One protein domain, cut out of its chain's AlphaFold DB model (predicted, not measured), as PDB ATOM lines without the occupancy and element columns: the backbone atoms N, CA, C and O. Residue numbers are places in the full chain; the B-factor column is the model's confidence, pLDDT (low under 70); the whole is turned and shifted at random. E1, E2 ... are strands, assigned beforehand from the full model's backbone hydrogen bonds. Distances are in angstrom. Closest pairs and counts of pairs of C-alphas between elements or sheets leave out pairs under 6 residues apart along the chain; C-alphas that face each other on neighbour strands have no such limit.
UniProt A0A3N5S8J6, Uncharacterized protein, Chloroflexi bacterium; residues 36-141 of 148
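This is residues 36 to 141 of the 148 residues of an uncharacterized protein of Chloroflexi bacterium (UniProt A0A3N5S8J6). One curled sheet of eight strands bends back on itself into a flattened, partly closed barrel, with E4, E6 and E7 facing E1, E2, E3 and E5 and the bent strand E8 as the hinge. The 106 printed residues hold E1 to E8 and no named helix, class all strand; the sheet's order is E4, E6, E7, E8, E1, E2, E3, E5, mixed. The whole is compact, with a radius of gyration of the C-alphas of 12.8 A and spans of 34 by 28 by 23 A.

Find C-alpha 36 at (19.802, 55.904, 40.516); from there E1 runs 24.2 A to residue 44. Next come E2, residues 50 to 58, 26.1 A, E3, 61 to 67, E4, 77 to 81, E5, 89 to 94, E6, 104 to 109, and E7, 118 to 125, 21.7 A. E8, residues 131 to 140, 25.9 A, ends at C-alpha 140 (23.104, 42.989, 34.326).

E1, E2, E3 and E6, E7, E8 are meanders, each strand the antiparallel neighbour of the one before. Look for N 39 and O 55 of E1 and E2, 2.9 A, N 54 and O 65 of E2 and E3, 2.8 A, and N 64 and O 92 of antiparallel E3 and E5, 2.8 A. Antiparallel E4 and E6 have N 79 and O 107 at 2.8 A, E6 and E7 N 106 and O 123 at 2.9 A, E7 and E8 N 122 and O 134 at 2.9 A. E8 bends by 64 degrees at residue 135 and is parallel to E1, with N 40 and O 139 at 2.8 A. Between edge strands E4 and E5 the closest C-alphas, of Phe 81 and Ser 90, are 6.3 A apart.

The farthest C-alphas, of Leu 75 and Ala 97, are 37.4 A apart. The printed part has no cut, no link is long, and no printed residue is under 70 in pLDDT.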
ATOM      1  N   PHE A  36      18.795  56.668  39.797       95.12
ATOM      2  CA  PHE A  36      19.802  55.904  40.516       95.12
ATOM      3  C   PHE A  36      20.432  54.862  39.581       95.12
ATOM      4  O   PHE A  36      19.700  54.122  38.909       95.12
ATOM      5  N   PRO A  37      21.772  54.789  39.492       96.81
ATOM      6  CA  PRO A  37      22.419  53.654  38.853       96.81
ATOM      7  C   PRO A  37      22.146  52.397  39.683       96.81
ATOM      8  O   PRO A  37      22.094  52.462  40.909       96.81
ATOM      9  N   ALA A  38      21.967  51.261  39.022       97.94
ATOM     10  CA  ALA A  38      21.651  50.008  39.688       97.94
ATOM     11  C   ALA A  38      22.330  48.824  38.995       97.94
ATOM     12  O   ALA A  38      22.771  48.928  37.845       97.94
ATOM     13  N   THR A  39      22.366  47.681  39.668       97.69
ATOM     14  CA  THR A  39      22.751  46.407  39.056       97.69
ATOM     15  C   THR A  39      21.646  45.374  39.207       97.69
ATOM     16  O   THR A  39      20.847  45.432  40.139       97.69
ATOM     17  N   VAL A  40      21.564  44.454  38.245       97.00
ATOM     18  CA  VAL A  40      20.670  43.294  38.280       97.00
ATOM     19  C   VAL A  40      21.510  42.040  38.383       97.00
ATOM     20  O   VAL A  40      22.326  41.747  37.504       97.00
ATOM     21  N   ASN A  41      21.244  41.264  39.421       95.56
ATOM     22  CA  ASN A  41      21.843  39.963  39.638       95.56
ATOM     23  C   ASN A  41      20.784  38.872  39.506       95.56
ATOM     24  O   ASN A  41      19.642  39.042  39.933       95.56
ATOM     25  N   ARG A  42      21.158  37.739  38.900       94.06
ATOM     26  CA  ARG A  42      20.351  36.519  39.043       94.06
ATOM     27  C   ARG A  42      20.463  36.052  40.483       94.06
ATOM     28  O   ARG A  42      21.512  36.214  41.096       94.06
ATOM     29  N   ASP A  43      19.393  35.471  40.988       93.44
ATOM     30  CA  ASP A  43      19.332  35.000  42.361       93.44
ATOM     31  C   ASP A  43      18.413  33.777  42.446       93.44
ATOM     32  O   ASP A  43      17.773  33.394  41.458       93.44
ATOM     33  N   CYS A  44      18.330  33.173  43.623       93.19
ATOM     34  CA  CYS A  44      17.397  32.094  43.903       93.19
ATOM     35  C   CYS A  44      16.379  32.530  44.954       93.19
ATOM     36  O   CYS A  44      16.696  33.175  45.950       93.19
ATOM     37  N   ALA A  45      15.120  32.174  44.716       94.12
ATOM     38  CA  ALA A  45      14.072  32.338  45.704       94.12
ATOM     39  C   ALA A  45      14.320  31.384  46.891       94.12
ATOM     40  O   ALA A  45      14.927  30.329  46.699       94.12
ATOM     41  N   PRO A  46      13.777  31.668  48.088       92.06
ATOM     42  CA  PRO A  46      13.967  30.821  49.274       92.06
ATOM     43  C   PRO A  46      13.480  29.363  49.155       92.06
ATOM     44  O   PRO A  46      13.767  28.552  50.027       92.06
ATOM     45  N   TRP A  47      12.699  29.040  48.123       90.06
ATOM     46  CA  TRP A  47      12.167  27.702  47.820       90.06
ATOM     47  C   TRP A  47      12.795  27.100  46.550       90.06
ATOM     48  O   TRP A  47      12.124  26.380  45.809       90.06
ATOM     49  N   ASP A  48      14.039  27.474  46.253       84.06
ATOM     50  CA  ASP A  48      14.832  27.009  45.103       84.06
ATOM     51  C   ASP A  48      14.242  27.387  43.727       84.06
ATOM     52  O   ASP A  48      14.588  26.835  42.682       84.06
ATOM     53  N   GLY A  49      13.348  28.380  43.700       90.38
ATOM     54  CA  GLY A  49      12.847  28.994  42.471       90.38
ATOM     55  C   GLY A  49      13.836  29.999  41.871       90.38
ATOM     56  O   GLY A  49      14.761  30.461  42.528       90.38
ATOM     57  N   THR A  50      13.613  30.407  40.624       93.19
ATOM     58  CA  THR A  50      14.378  31.507  40.016       93.19
ATOM     59  C   THR A  50      14.006  32.845  40.645       93.19
ATOM     60  O   THR A  50      12.814  33.124  40.797       93.19
ATOM     61  N   ALA A  51      14.991  33.698  40.890       95.81
ATOM     62  CA  ALA A  51      14.795  35.076  41.305       95.81
ATOM     63  C   ALA A  51      15.768  36.019  40.582       95.81
ATOM     64  O   ALA A  51      16.682  35.606  39.858       95.81
ATOM     65  N   PHE A  52      15.561  37.313  40.772       96.06
ATOM     66  CA  PHE A  52      16.559  38.326  40.464       96.06
ATOM     67  C   PHE A  52      16.516  39.424  41.518       96.06
ATOM     68  O   PHE A  52      15.458  39.712  42.079       96.06
ATOM     69  N   THR A  53      17.663  40.047  41.755       97.38
ATOM     70  CA  THR A  53      17.825  41.103  42.751       97.38
ATOM     71  C   THR A  53      18.356  42.360  42.070       97.38
ATOM     72  O   THR A  53      19.339  42.307  41.329       97.38
ATOM     73  N   ILE A  54      17.677  43.484  42.294       97.88
ATOM     74  CA  ILE A  54      18.128  44.821  41.914       97.88
ATOM     75  C   ILE A  54      18.862  45.424  43.103       97.88
ATOM     76  O   ILE A  54      18.276  45.526  44.180       97.88
ATOM     77  N   SER A  55      20.098  45.863  42.902       98.06
ATOM     78  CA  SER A  55      20.894  46.552  43.918       98.06
ATOM     79  C   SER A  55      21.121  48.001  43.509       98.06
ATOM     80  O   SER A  55      21.610  48.281  42.415       98.06
ATOM     81  N   MET A  56      20.751  48.929  44.385       97.81
ATOM     82  CA  MET A  56      20.841  50.373  44.167       97.81
ATOM     83  C   MET A  56      21.651  51.013  45.294       97.81
ATOM     84  O   MET A  56      21.153  51.074  46.418       97.81
ATOM     85  N   PRO A  57      22.878  51.496  45.040       96.69
ATOM     86  CA  PRO A  57      23.606  52.278  46.029       96.69
ATOM     87  C   PRO A  57      22.884  53.607  46.289       96.69
ATOM     88  O   PRO A  57      22.551  54.340  45.355       96.69
ATOM     89  N   VAL A  58      22.662  53.918  47.565       94.38
ATOM     90  CA  VAL A  58      22.058  55.168  48.036       94.38
ATOM     91  C   VAL A  58      22.894  55.685  49.201       94.38
ATOM     92  O   VAL A  58      22.874  55.110  50.285       94.38
ATOM     93  N   GLU A  59      23.633  56.769  48.959       91.38
ATOM     94  CA  GLU A  59      24.600  57.331  49.911       91.38
ATOM     95  C   GLU A  59      25.620  56.279  50.383       91.38
ATOM     96  O   GLU A  59      26.404  55.785  49.571       91.38
ATOM     97  N   GLU A  60      25.617  55.937  51.671       92.81
ATOM     98  CA  GLU A  60      26.471  54.899  52.258       92.81
ATOM     99  C   GLU A  60      25.784  53.522  52.305       92.81
ATOM    100  O   GLU A  60      26.414  52.536  52.665       92.81
ATOM    101  N   SER A  61      24.516  53.425  51.910       95.94
ATOM    102  CA  SER A  61      23.691  52.217  52.012       95.94
ATOM    103  C   SER A  61      23.384  51.614  50.638       95.94
ATOM    104  O   SER A  61      23.681  52.191  49.589       95.94
ATOM    105  N   VAL A  62      22.762  50.432  50.619       97.62
ATOM    106  CA  VAL A  62      22.293  49.790  49.380       97.62
ATOM    107  C   VAL A  62      20.846  49.353  49.535       97.62
ATOM    108  O   VAL A  62      20.521  48.581  50.429       97.62
ATOM    109  N   ILE A  63      19.975  49.796  48.636       98.25
ATOM    110  CA  ILE A  63      18.627  49.245  48.514       98.25
ATOM    111  C   ILE A  63      18.705  47.977  47.664       98.25
ATOM    112  O   ILE A  63      19.098  48.036  46.499       98.25
ATOM    113  N   ASN A  64      18.288  46.850  48.230       97.88
ATOM    114  CA  ASN A  64      18.126  45.585  47.525       97.88
ATOM    115  C   ASN A  64      16.645  45.277  47.331       97.88
ATOM    116  O   ASN A  64      15.884  45.238  48.293       97.88
ATOM    117  N   ILE A  65      16.243  45.016  46.090       98.19
ATOM    118  CA  ILE A  65      14.889  44.585  45.736       98.19
ATOM    119  C   ILE A  65      14.995  43.216  45.082       98.19
ATOM    120  O   ILE A  65      15.431  43.109  43.935       98.19
ATOM    121  N   SER A  66      14.576  42.181  45.793       97.56
ATOM    122  CA  SER A  66      14.543  40.813  45.290       97.56
ATOM    123  C   SER A  66      13.148  40.480  44.786       97.56
ATOM    124  O   SER A  66      12.151  40.734  45.456       97.56
ATOM    125  N   ILE A  67      13.074  39.888  43.599       97.62
ATOM    126  CA  ILE A  67      11.840  39.457  42.948       97.62
ATOM    127  C   ILE A  67      11.935  37.949  42.723       97.62
ATOM    128  O   ILE A  67      12.791  37.476  41.974       97.62
ATOM    129  N   TYR A  68      11.049  37.182  43.356       96.19
ATOM    130  CA  TYR A  68      11.097  35.716  43.385       96.19
ATOM    131  C   TYR A  68      10.385  35.079  42.182       96.19
ATOM    132  O   TYR A  68       9.513  34.217  42.310       96.19
ATOM    133  N   GLN A  69      10.750  35.534  40.986       94.31
ATOM    134  CA  GLN A  69      10.296  34.980  39.713       94.31
ATOM    135  C   GLN A  69      11.368  35.151  38.632       94.31
ATOM    136  O   GLN A  69      12.319  35.916  38.776       94.31
ATOM    137  N   SER A  70      11.197  34.444  37.516       92.88
ATOM    138  CA  SER A  70      12.125  34.501  36.385       92.88
ATOM    139  C   SER A  70      12.195  35.910  35.756       92.88
ATOM    140  O   SER A  70      11.154  36.560  35.598       92.88
ATOM    141  N   PRO A  71      13.386  36.379  35.331       91.56
ATOM    142  CA  PRO A  71      13.578  37.682  34.690       91.56
ATOM    143  C   PRO A  71      13.170  37.710  33.196       91.56
ATOM    144  O   PRO A  71      13.934  38.178  32.350       91.56
ATOM    145  N   ASP A  72      11.970  37.216  32.858       94.94
ATOM    146  CA  ASP A  72      11.313  37.380  31.537       94.94
ATOM    147  C   ASP A  72       9.936  38.051  31.702       94.94
ATOM    148  O   ASP A  72       8.879  37.484  31.418       94.94
ATOM    149  N   ILE A  73       9.949  39.287  32.200       95.75
ATOM    150  CA  ILE A  73       8.760  40.123  32.365       95.75
ATOM    151  C   ILE A  73       8.635  41.034  31.147       95.75
ATOM    152  O   ILE A  73       9.383  41.996  30.978       95.75
ATOM    153  N   ARG A  74       7.692  40.725  30.256       94.88
ATOM    154  CA  ARG A  74       7.571  41.423  28.962       94.88
ATOM    155  C   ARG A  74       6.671  42.648  28.980       94.88
ATOM    156  O   ARG A  74       6.758  43.445  28.052       94.88
ATOM    157  N   LEU A  75       5.794  42.742  29.972       95.81
ATOM    158  CA  LEU A  75       4.844  43.834  30.137       95.81
ATOM    159  C   LEU A  75       5.218  44.643  31.379       95.81
ATOM    160  O   LEU A  75       5.747  44.053  32.326       95.81
ATOM    161  N   PRO A  76       4.906  45.949  31.407       97.50
ATOM    162  CA  PRO A  76       5.080  46.741  32.607       97.50
ATOM    163  C   PRO A  76       4.353  46.110  33.793       97.50
ATOM    164  O   PRO A  76       3.200  45.685  33.676       97.50
ATOM    165  N   VAL A  77       5.028  46.048  34.936       97.25
ATOM    166  CA  VAL A  77       4.509  45.415  36.152       97.25
ATOM    167  C   VAL A  77       4.883  46.242  37.370       97.25
ATOM    168  O   VAL A  77       5.923  46.896  37.387       97.25
ATOM    169  N   THR A  78       4.039  46.196  38.397       98.00
ATOM    170  CA  THR A  78       4.309  46.812  39.695       98.00
ATOM    171  C   THR A  78       4.177  45.765  40.784       98.00
ATOM    172  O   THR A  78       3.155  45.086  40.869       98.00
ATOM    173  N   PHE A  79       5.189  45.683  41.634       97.50
ATOM    174  CA  PHE A  79       5.207  44.867  42.838       97.50
ATOM    175  C   PHE A  79       5.019  45.758  44.060       97.50
ATOM    176  O   PHE A  79       5.392  46.933  44.042       97.50
ATOM    177  N   SER A  80       4.388  45.213  45.096       97.50
ATOM    178  CA  SER A  80       4.199  45.887  46.381       97.50
ATOM    179  C   SER A  80       4.863  45.066  47.480       97.50
ATOM    180  O   SER A  80       4.770  43.840  47.446       97.50
ATOM    181  N   PHE A  81       5.510  45.745  48.424       96.75
ATOM    182  CA  PHE A  81       6.259  45.142  49.519       96.75
ATOM    183  C   PHE A  81       5.758  45.652  50.876       96.75
ATOM    184  O   PHE A  81       5.469  46.849  50.993       96.75
ATOM    185  N   PRO A  82       5.674  44.766  51.881       95.44
ATOM    186  CA  PRO A  82       5.566  43.317  51.712       95.44
ATOM    187  C   PRO A  82       4.274  42.968  50.945       95.44
ATOM    188  O   PRO A  82       3.277  43.688  51.001       95.44
ATOM    189  N   ASP A  83       4.260  41.847  50.225       91.88
ATOM    190  CA  ASP A  83       3.069  41.365  49.503       91.88
ATOM    191  C   ASP A  83       2.105  40.564  50.406       91.88
ATOM    192  O   ASP A  83       1.103  40.023  49.938       91.88
ATOM    193  N   GLY A  84       2.433  40.431  51.696       88.31
ATOM    194  CA  GLY A  84       1.699  39.646  52.693       88.31
ATOM    195  C   GLY A  84       1.810  38.126  52.530       88.31
ATOM    196  O   GLY A  84       1.417  37.396  53.439       88.31
ATOM    197  N   THR A  85       2.349  37.630  51.410       89.44
ATOM    198  CA  THR A  85       2.497  36.187  51.142       89.44
ATOM    199  C   THR A  85       3.946  35.712  51.182       89.44
ATOM    200  O   THR A  85       4.187  34.508  51.281       89.44
ATOM    201  N   GLY A  86       4.905  36.637  51.092       88.00
ATOM    202  CA  GLY A  86       6.334  36.364  50.972       88.00
ATOM    203  C   GLY A  86       6.729  35.753  49.626       88.00
ATOM    204  O   GLY A  86       7.857  35.288  49.480       88.00
ATOM    205  N   ARG A  87       5.810  35.694  48.649       90.38
ATOM    206  CA  ARG A  87       6.031  34.986  47.379       90.38
ATOM    207  C   ARG A  87       6.468  35.888  46.242       90.38
ATOM    208  O   ARG A  87       7.092  35.402  45.308       90.38
ATOM    209  N   VAL A  88       6.127  37.171  46.292       94.00
ATOM    210  CA  VAL A  88       6.519  38.128  45.251       94.00
ATOM    211  C   VAL A  88       8.007  38.459  45.326       94.00
ATOM    212  O   VAL A  88       8.668  38.556  44.292       94.00
ATOM    213  N   GLY A  89       8.534  38.643  46.533       96.06
ATOM    214  CA  GLY A  89       9.859  39.207  46.722       96.06
ATOM    215  C   GLY A  89      10.016  39.903  48.064       96.06
ATOM    216  O   GLY A  89       9.159  39.789  48.941       96.06
ATOM    217  N   SER A  90      11.097  40.658  48.190       97.00
ATOM    218  CA  SER A  90      11.419  41.471  49.359       97.00
ATOM    219  C   SER A  90      12.147  42.746  48.937       97.00
ATOM    220  O   SER A  90      12.751  42.809  47.863       97.00
ATOM    221  N   ALA A  91      12.078  43.773  49.777       98.12
ATOM    222  CA  ALA A  91      12.842  44.998  49.608       98.12
ATOM    223  C   ALA A  91      13.527  45.328  50.937       98.12
ATOM    224  O   ALA A  91      12.873  45.350  51.976       98.12
ATOM    225  N   PHE A  92      14.833  45.573  50.900       97.94
ATOM    226  CA  PHE A  92      15.640  45.851  52.084       97.94
ATOM    227  C   PHE A  92      16.577  47.032  51.859       97.94
ATOM    228  O   PHE A  92      17.125  47.200  50.770       97.94
ATOM    229  N   LEU A  93      16.814  47.801  52.917       98.00
ATOM    230  CA  LEU A  93      17.915  48.742  53.027       98.00
ATOM    231  C   LEU A  93      19.069  48.059  53.769       98.00
ATOM    232  O   LEU A  93      18.954  47.675  54.933       98.00
ATOM    233  N   LEU A  94      20.189  47.889  53.077       97.25
ATOM    234  CA  LEU A  94      21.419  47.343  53.628       97.25
ATOM    235  C   LEU A  94      22.293  48.485  54.142       97.25
ATOM    236  O   LEU A  94      22.829  49.268  53.357       97.25
ATOM    237  N   LEU A  95      22.438  48.552  55.463       94.69
ATOM    238  CA  LEU A  95      23.292  49.518  56.150       94.69
ATOM    239  C   LEU A  95      24.740  48.987  56.239       94.69
ATOM    240  O   LEU A  95      24.920  47.787  56.464       94.69
ATOM    241  N   PRO A  96      25.780  49.843  56.153       91.12
ATOM    242  CA  PRO A  96      27.192  49.434  56.256       91.12
ATOM    243  C   PRO A  96      27.535  48.605  57.494       91.12
ATOM    244  O   PRO A  96      28.383  47.715  57.452       91.12
ATOM    245  N   ALA A  97      26.895  48.935  58.612       88.31
ATOM    246  CA  ALA A  97      27.094  48.301  59.901       88.31
ATOM    247  C   ALA A  97      25.739  48.202  60.606       88.31
ATOM    248  O   ALA A  97      25.391  49.032  61.442       88.31
ATOM    249  N   GLY A  98      24.946  47.203  60.231       90.75
ATOM    250  CA  GLY A  98      23.623  47.007  60.806       90.75
ATOM    251  C   GLY A  98      22.939  45.748  60.303       90.75
ATOM    252  O   GLY A  98      23.440  45.050  59.421       90.75
ATOM    253  N   MET A  99      21.781  45.465  60.891       94.50
ATOM    254  CA  MET A  99      20.847  44.502  60.319       94.50
ATOM    255  C   MET A  99      20.160  45.145  59.107       94.50
ATOM    256  O   MET A  99      19.897  46.349  59.151       94.50
ATOM    257  N   PRO A 100      19.856  44.375  58.050       96.00
ATOM    258  CA  PRO A 100      18.990  44.842  56.974       96.00
ATOM    259  C   PRO A 100      17.660  45.362  57.528       96.00
ATOM    260  O   PRO A 100      17.036  44.692  58.352       96.00
ATOM    261  N   GLU A 101      17.233  46.532  57.065       97.00
ATOM    262  CA  GLU A 101      15.927  47.106  57.391       97.00
ATOM    263  C   GLU A 101      14.939  46.803  56.262       97.00
ATOM    264  O   GLU A 101      15.261  46.986  55.089       97.00
ATOM    265  N   GLU A 102      13.749  46.305  56.594       97.12
ATOM    266  CA  GLU A 102      12.719  46.010  55.595       97.12
ATOM    267  C   GLU A 102      12.086  47.301  55.064       97.12
ATOM    268  O   GLU A 102      11.769  48.227  55.812       97.12
ATOM    269  N   LEU A 103      11.897  47.353  53.748       98.00
ATOM    270  CA  LEU A 103      11.276  48.474  53.062       98.00
ATOM    271  C   LEU A 103       9.860  48.108  52.615       98.00
ATOM    272  O   LEU A 103       9.617  47.073  51.994       98.00
ATOM    273  N   ASN A 104       8.933  49.025  52.859       98.06
ATOM    274  CA  ASN A 104       7.547  48.936  52.428       98.06
ATOM    275  C   ASN A 104       7.335  49.812  51.190       98.06
ATOM    276  O   ASN A 104       7.994  50.829  51.030       98.06
ATOM    277  N   GLY A 105       6.389  49.480  50.318       97.69
ATOM    278  CA  GLY A 105       6.028  50.353  49.198       97.69
ATOM    279  C   GLY A 105       5.952  49.624  47.871       97.69
ATOM    280  O   GLY A 105       5.467  48.496  47.811       97.69
ATOM    281  N   LYS A 106       6.334  50.293  46.781       98.25
ATOM    282  CA  LYS A 106       6.118  49.795  45.419       98.25
ATOM    283  C   LYS A 106       7.341  49.952  44.539       98.25
ATOM    284  O   LYS A 106       8.036  50.963  44.583       98.25
ATOM    285  N   VAL A 107       7.524  48.973  43.662       98.12
ATOM    286  CA  VAL A 107       8.543  48.994  42.613       98.12
ATOM    287  C   VAL A 107       7.881  48.623  41.298       98.12
ATOM    288  O   VAL A 107       7.181  47.616  41.206       98.12
ATOM    289  N   SER A 108       8.095  49.443  40.281       98.19
ATOM    290  CA  SER A 108       7.550  49.263  38.943       98.19
ATOM    291  C   SER A 108       8.667  49.039  37.940       98.19
ATOM    292  O   SER A 108       9.647  49.776  37.923       98.19
ATOM    293  N   PHE A 109       8.475  48.079  37.049       97.75
ATOM    294  CA  PHE A 109       9.385  47.760  35.957       97.75
ATOM    295  C   PHE A 109       8.680  48.021  34.629       97.75
ATOM    296  O   PHE A 109       7.502  47.690  34.488       97.75
ATOM    297  N   GLN A 110       9.385  48.576  33.641       96.56
ATOM    298  CA  GLN A 110       8.857  48.657  32.267       96.56
ATOM    299  C   GLN A 110       8.907  47.294  31.561       96.56
ATOM    300  O   GLN A 110       8.074  46.975  30.714       96.56
ATOM    301  N   GLY A 111       9.881  46.480  31.950       95.50
ATOM    302  CA  GLY A 111      10.094  45.113  31.513       95.50
ATOM    303  C   GLY A 111      11.425  44.623  32.071       95.50
ATOM    304  O   GLY A 111      12.313  45.419  32.364       95.50
ATOM    305  N   VAL A 112      11.559  43.312  32.233       96.50
ATOM    306  CA  VAL A 112      12.783  42.675  32.721       96.50
ATOM    307  C   VAL A 112      13.118  41.558  31.756       96.50
ATOM    308  O   VAL A 112      12.318  40.644  31.567       96.50
ATOM    309  N   ARG A 113      14.277  41.655  31.109       95.19
ATOM    310  CA  ARG A 113      14.795  40.613  30.224       95.19
ATOM    311  C   ARG A 113      16.279  40.454  30.456       95.19
ATOM    312  O   ARG A 113      17.015  41.435  30.529       95.19
ATOM    313  N   GLN A 114      16.706  39.206  30.527       91.94
ATOM    314  CA  GLN A 114      18.101  38.855  30.718       91.94
ATOM    315  C   GLN A 114      19.012  39.497  29.660       91.94
ATOM    316  O   GLN A 114      18.766  39.375  28.461       91.94
ATOM    317  N   GLY A 115      20.082  40.150  30.121       91.56
ATOM    318  CA  GLY A 115      21.088  40.781  29.261       91.56
ATOM    319  C   GLY A 115      20.663  42.120  28.647       91.56
ATOM    320  O   GLY A 115      21.440  42.704  27.900       91.56
ATOM    321  N   ILE A 116      19.458  42.611  28.954       94.88
ATOM    322  CA  ILE A 116      18.982  43.939  28.554       94.88
ATOM    323  C   ILE A 116      18.895  44.810  29.812       94.88
ATOM    324  O   ILE A 116      18.353  44.325  30.811       94.88
ATOM    325  N   PRO A 117      19.388  46.064  29.786       96.38
ATOM    326  CA  PRO A 117      19.237  46.982  30.909       96.38
ATOM    327  C   PRO A 117      17.778  47.083  31.357       96.38
ATOM    328  O   PRO A 117      16.862  47.093  30.530       96.38
ATOM    329  N   VAL A 118      17.565  47.145  32.665       97.06
ATOM    330  CA  VAL A 118      16.236  47.177  33.273       97.06
ATOM    331  C   VAL A 118      15.941  48.585  33.765       97.06
ATOM    332  O   VAL A 118      16.625  49.092  34.651       97.06
ATOM    333  N   ASP A 119      14.894  49.195  33.221       97.44
ATOM    334  CA  ASP A 119      14.391  50.489  33.671       97.44
ATOM    335  C   ASP A 119      13.176  50.313  34.590       97.44
ATOM    336  O   ASP A 119      12.248  49.534  34.309       97.44
ATOM    337  N   GLY A 120      13.143  51.090  35.669       97.25
ATOM    338  CA  GLY A 120      12.044  51.057  36.620       97.25
ATOM    339  C   GLY A 120      11.945  52.288  37.509       97.25
ATOM    340  O   GLY A 120      12.745  53.218  37.430       97.25
ATOM    341  N   ASN A 121      10.916  52.288  38.348       97.88
ATOM    342  CA  ASN A 121      10.655  53.313  39.351       97.88
ATOM    343  C   ASN A 121      10.419  52.643  40.699       97.88
ATOM    344  O   ASN A 121       9.908  51.525  40.751       97.88
ATOM    345  N   PHE A 122      10.726  53.342  41.781       98.00
ATOM    346  CA  PHE A 122      10.466  52.868  43.131       98.00
ATOM    347  C   PHE A 122       9.963  54.005  44.016       98.00
ATOM    348  O   PHE A 122      10.307  55.174  43.824       98.00
ATOM    349  N   ASP A 123       9.112  53.635  44.960       97.94
ATOM    350  CA  ASP A 123       8.611  54.473  46.041       97.94
ATOM    351  C   ASP A 123       8.542  53.567  47.271       97.94
ATOM    352  O   ASP A 123       7.618  52.760  47.413       97.94
ATOM    353  N   LEU A 124       9.611  53.607  48.060       98.25
ATOM    354  CA  LEU A 124       9.861  52.727  49.191       98.25
ATOM    355  C   LEU A 124       9.998  53.557  50.464       98.25
ATOM    356  O   LEU A 124      10.462  54.692  50.425       98.25
ATOM    357  N   LEU A 125       9.600  52.983  51.590       98.06
ATOM    358  CA  LEU A 125       9.639  53.615  52.896       98.06
ATOM    359  C   LEU A 125      10.134  52.646  53.964       98.06
ATOM    360  O   LEU A 125       9.760  51.471  53.971       98.06
ATOM    361  N   THR A 126      10.952  53.153  54.872       97.25
ATOM    362  CA  THR A 126      11.339  52.439  56.088       97.25
ATOM    363  C   THR A 126      10.163  52.336  57.055       97.25
ATOM    364  O   THR A 126       9.175  53.068  56.937       97.25
ATOM    365  N   GLU A 127      10.267  51.478  58.070       95.25
ATOM    366  CA  GLU A 127       9.266  51.435  59.148       95.25
ATOM    367  C   GLU A 127       9.172  52.766  59.912       95.25
ATOM    368  O   GLU A 127       8.110  53.132  60.418       95.25
ATOM    369  N   THR A 128      10.276  53.516  59.968       95.75
ATOM    370  CA  THR A 128      10.352  54.831  60.617       95.75
ATOM    371  C   THR A 128       9.800  55.973  59.754       95.75
ATOM    372  O   THR A 128       9.616  57.082  60.260       95.75
ATOM    373  N   GLY A 129       9.468  55.706  58.486       96.06
ATOM    374  CA  GLY A 129       8.849  56.659  57.564       96.06
ATOM    375  C   GLY A 129       9.828  57.462  56.702       96.06
ATOM    376  O   GLY A 129       9.402  58.404  56.033       96.06
ATOM    377  N   GLU A 130      11.112  57.110  56.690       96.38
ATOM    378  CA  GLU A 130      12.067  57.634  55.712       96.38
ATOM    379  C   GLU A 130      11.702  57.118  54.318       96.38
ATOM    380  O   GLU A 130      11.472  55.924  54.134       96.38
ATOM    381  N   GLN A 131      11.621  58.022  53.337       96.81
ATOM    382  CA  GLN A 131      11.156  57.703  51.991       96.81
ATOM    383  C   GLN A 131      12.302  57.723  50.979       96.81
ATOM    384  O   GLN A 131      12.961  58.741  50.777       96.81
ATOM    385  N   PHE A 132      12.433  56.627  50.239       96.56
ATOM    386  CA  PHE A 132      13.302  56.488  49.083       96.56
ATOM    387  C   PHE A 132      12.453  56.427  47.815       96.56
ATOM    388  O   PHE A 132      11.706  55.473  47.585       96.56
ATOM    389  N   LYS A 133      12.566  57.449  46.968       97.00
ATOM    390  CA  LYS A 133      11.763  57.557  45.750       97.00
ATOM    391  C   LYS A 133      12.603  57.984  44.564       97.00
ATOM    392  O   LYS A 133      13.332  58.972  44.626       97.00
ATOM    393  N   GLY A 134      12.444  57.284  43.449       96.31
ATOM    394  CA  GLY A 134      13.201  57.595  42.250       96.31
ATOM    395  C   GLY A 134      12.934  56.668  41.082       96.31
ATOM    396  O   GLY A 134      12.009  55.854  41.071       96.31
ATOM    397  N   ARG A 135      13.777  56.825  40.070       97.44
ATOM    398  CA  ARG A 135      13.888  55.939  38.914       97.44
ATOM    399  C   ARG A 135      15.214  55.219  38.993       97.44
ATOM    400  O   ARG A 135      16.161  55.754  39.559       97.44
ATOM    401  N   PHE A 136      15.312  54.053  38.384       96.94
ATOM    402  CA  PHE A 136      16.583  53.364  38.252       96.94
ATOM    403  C   PHE A 136      16.770  52.826  36.846       96.94
ATOM    404  O   PHE A 136      15.804  52.525  36.141       96.94
ATOM    405  N   LYS A 137      18.042  52.689  36.485       97.56
ATOM    406  CA  LYS A 137      18.483  51.926  35.328       97.56
ATOM    407  C   LYS A 137      19.519  50.919  35.796       97.56
ATOM    408  O   LYS A 137      20.585  51.307  36.275       97.56
ATOM    409  N   ALA A 138      19.170  49.645  35.686       97.50
ATOM    410  CA  ALA A 138      19.951  48.550  36.217       97.50
ATOM    411  C   ALA A 138      20.627  47.751  35.102       97.50
ATOM    412  O   ALA A 138      19.967  47.270  34.180       97.50
ATOM    413  N   GLU A 139      21.941  47.598  35.199       97.62
ATOM    414  CA  GLU A 139      22.733  46.804  34.260       97.62
ATOM    415  C   GLU A 139      22.918  45.380  34.796       97.62
ATOM    416  O   GLU A 139      23.074  45.174  35.999       97.62
ATOM    417  N   TRP A 140      22.896  44.379  33.915       96.00
ATOM    418  CA  TRP A 140      23.104  42.989  34.326       96.00
ATOM    419  C   TRP A 140      24.563  42.726  34.675       96.00
ATOM    420  O   TRP A 140      25.454  42.986  33.864       96.00
ATOM    421  N   GLU A 141      24.807  42.095  35.819       92.94
ATOM    422  CA  GLU A 141      26.111  41.502  36.086       92.94
ATOM    423  C   GLU A 141      26.207  40.113  35.438       92.94
ATOM    424  O   GLU A 141      25.260  39.318  35.411       92.94
TER     425      GLU A 141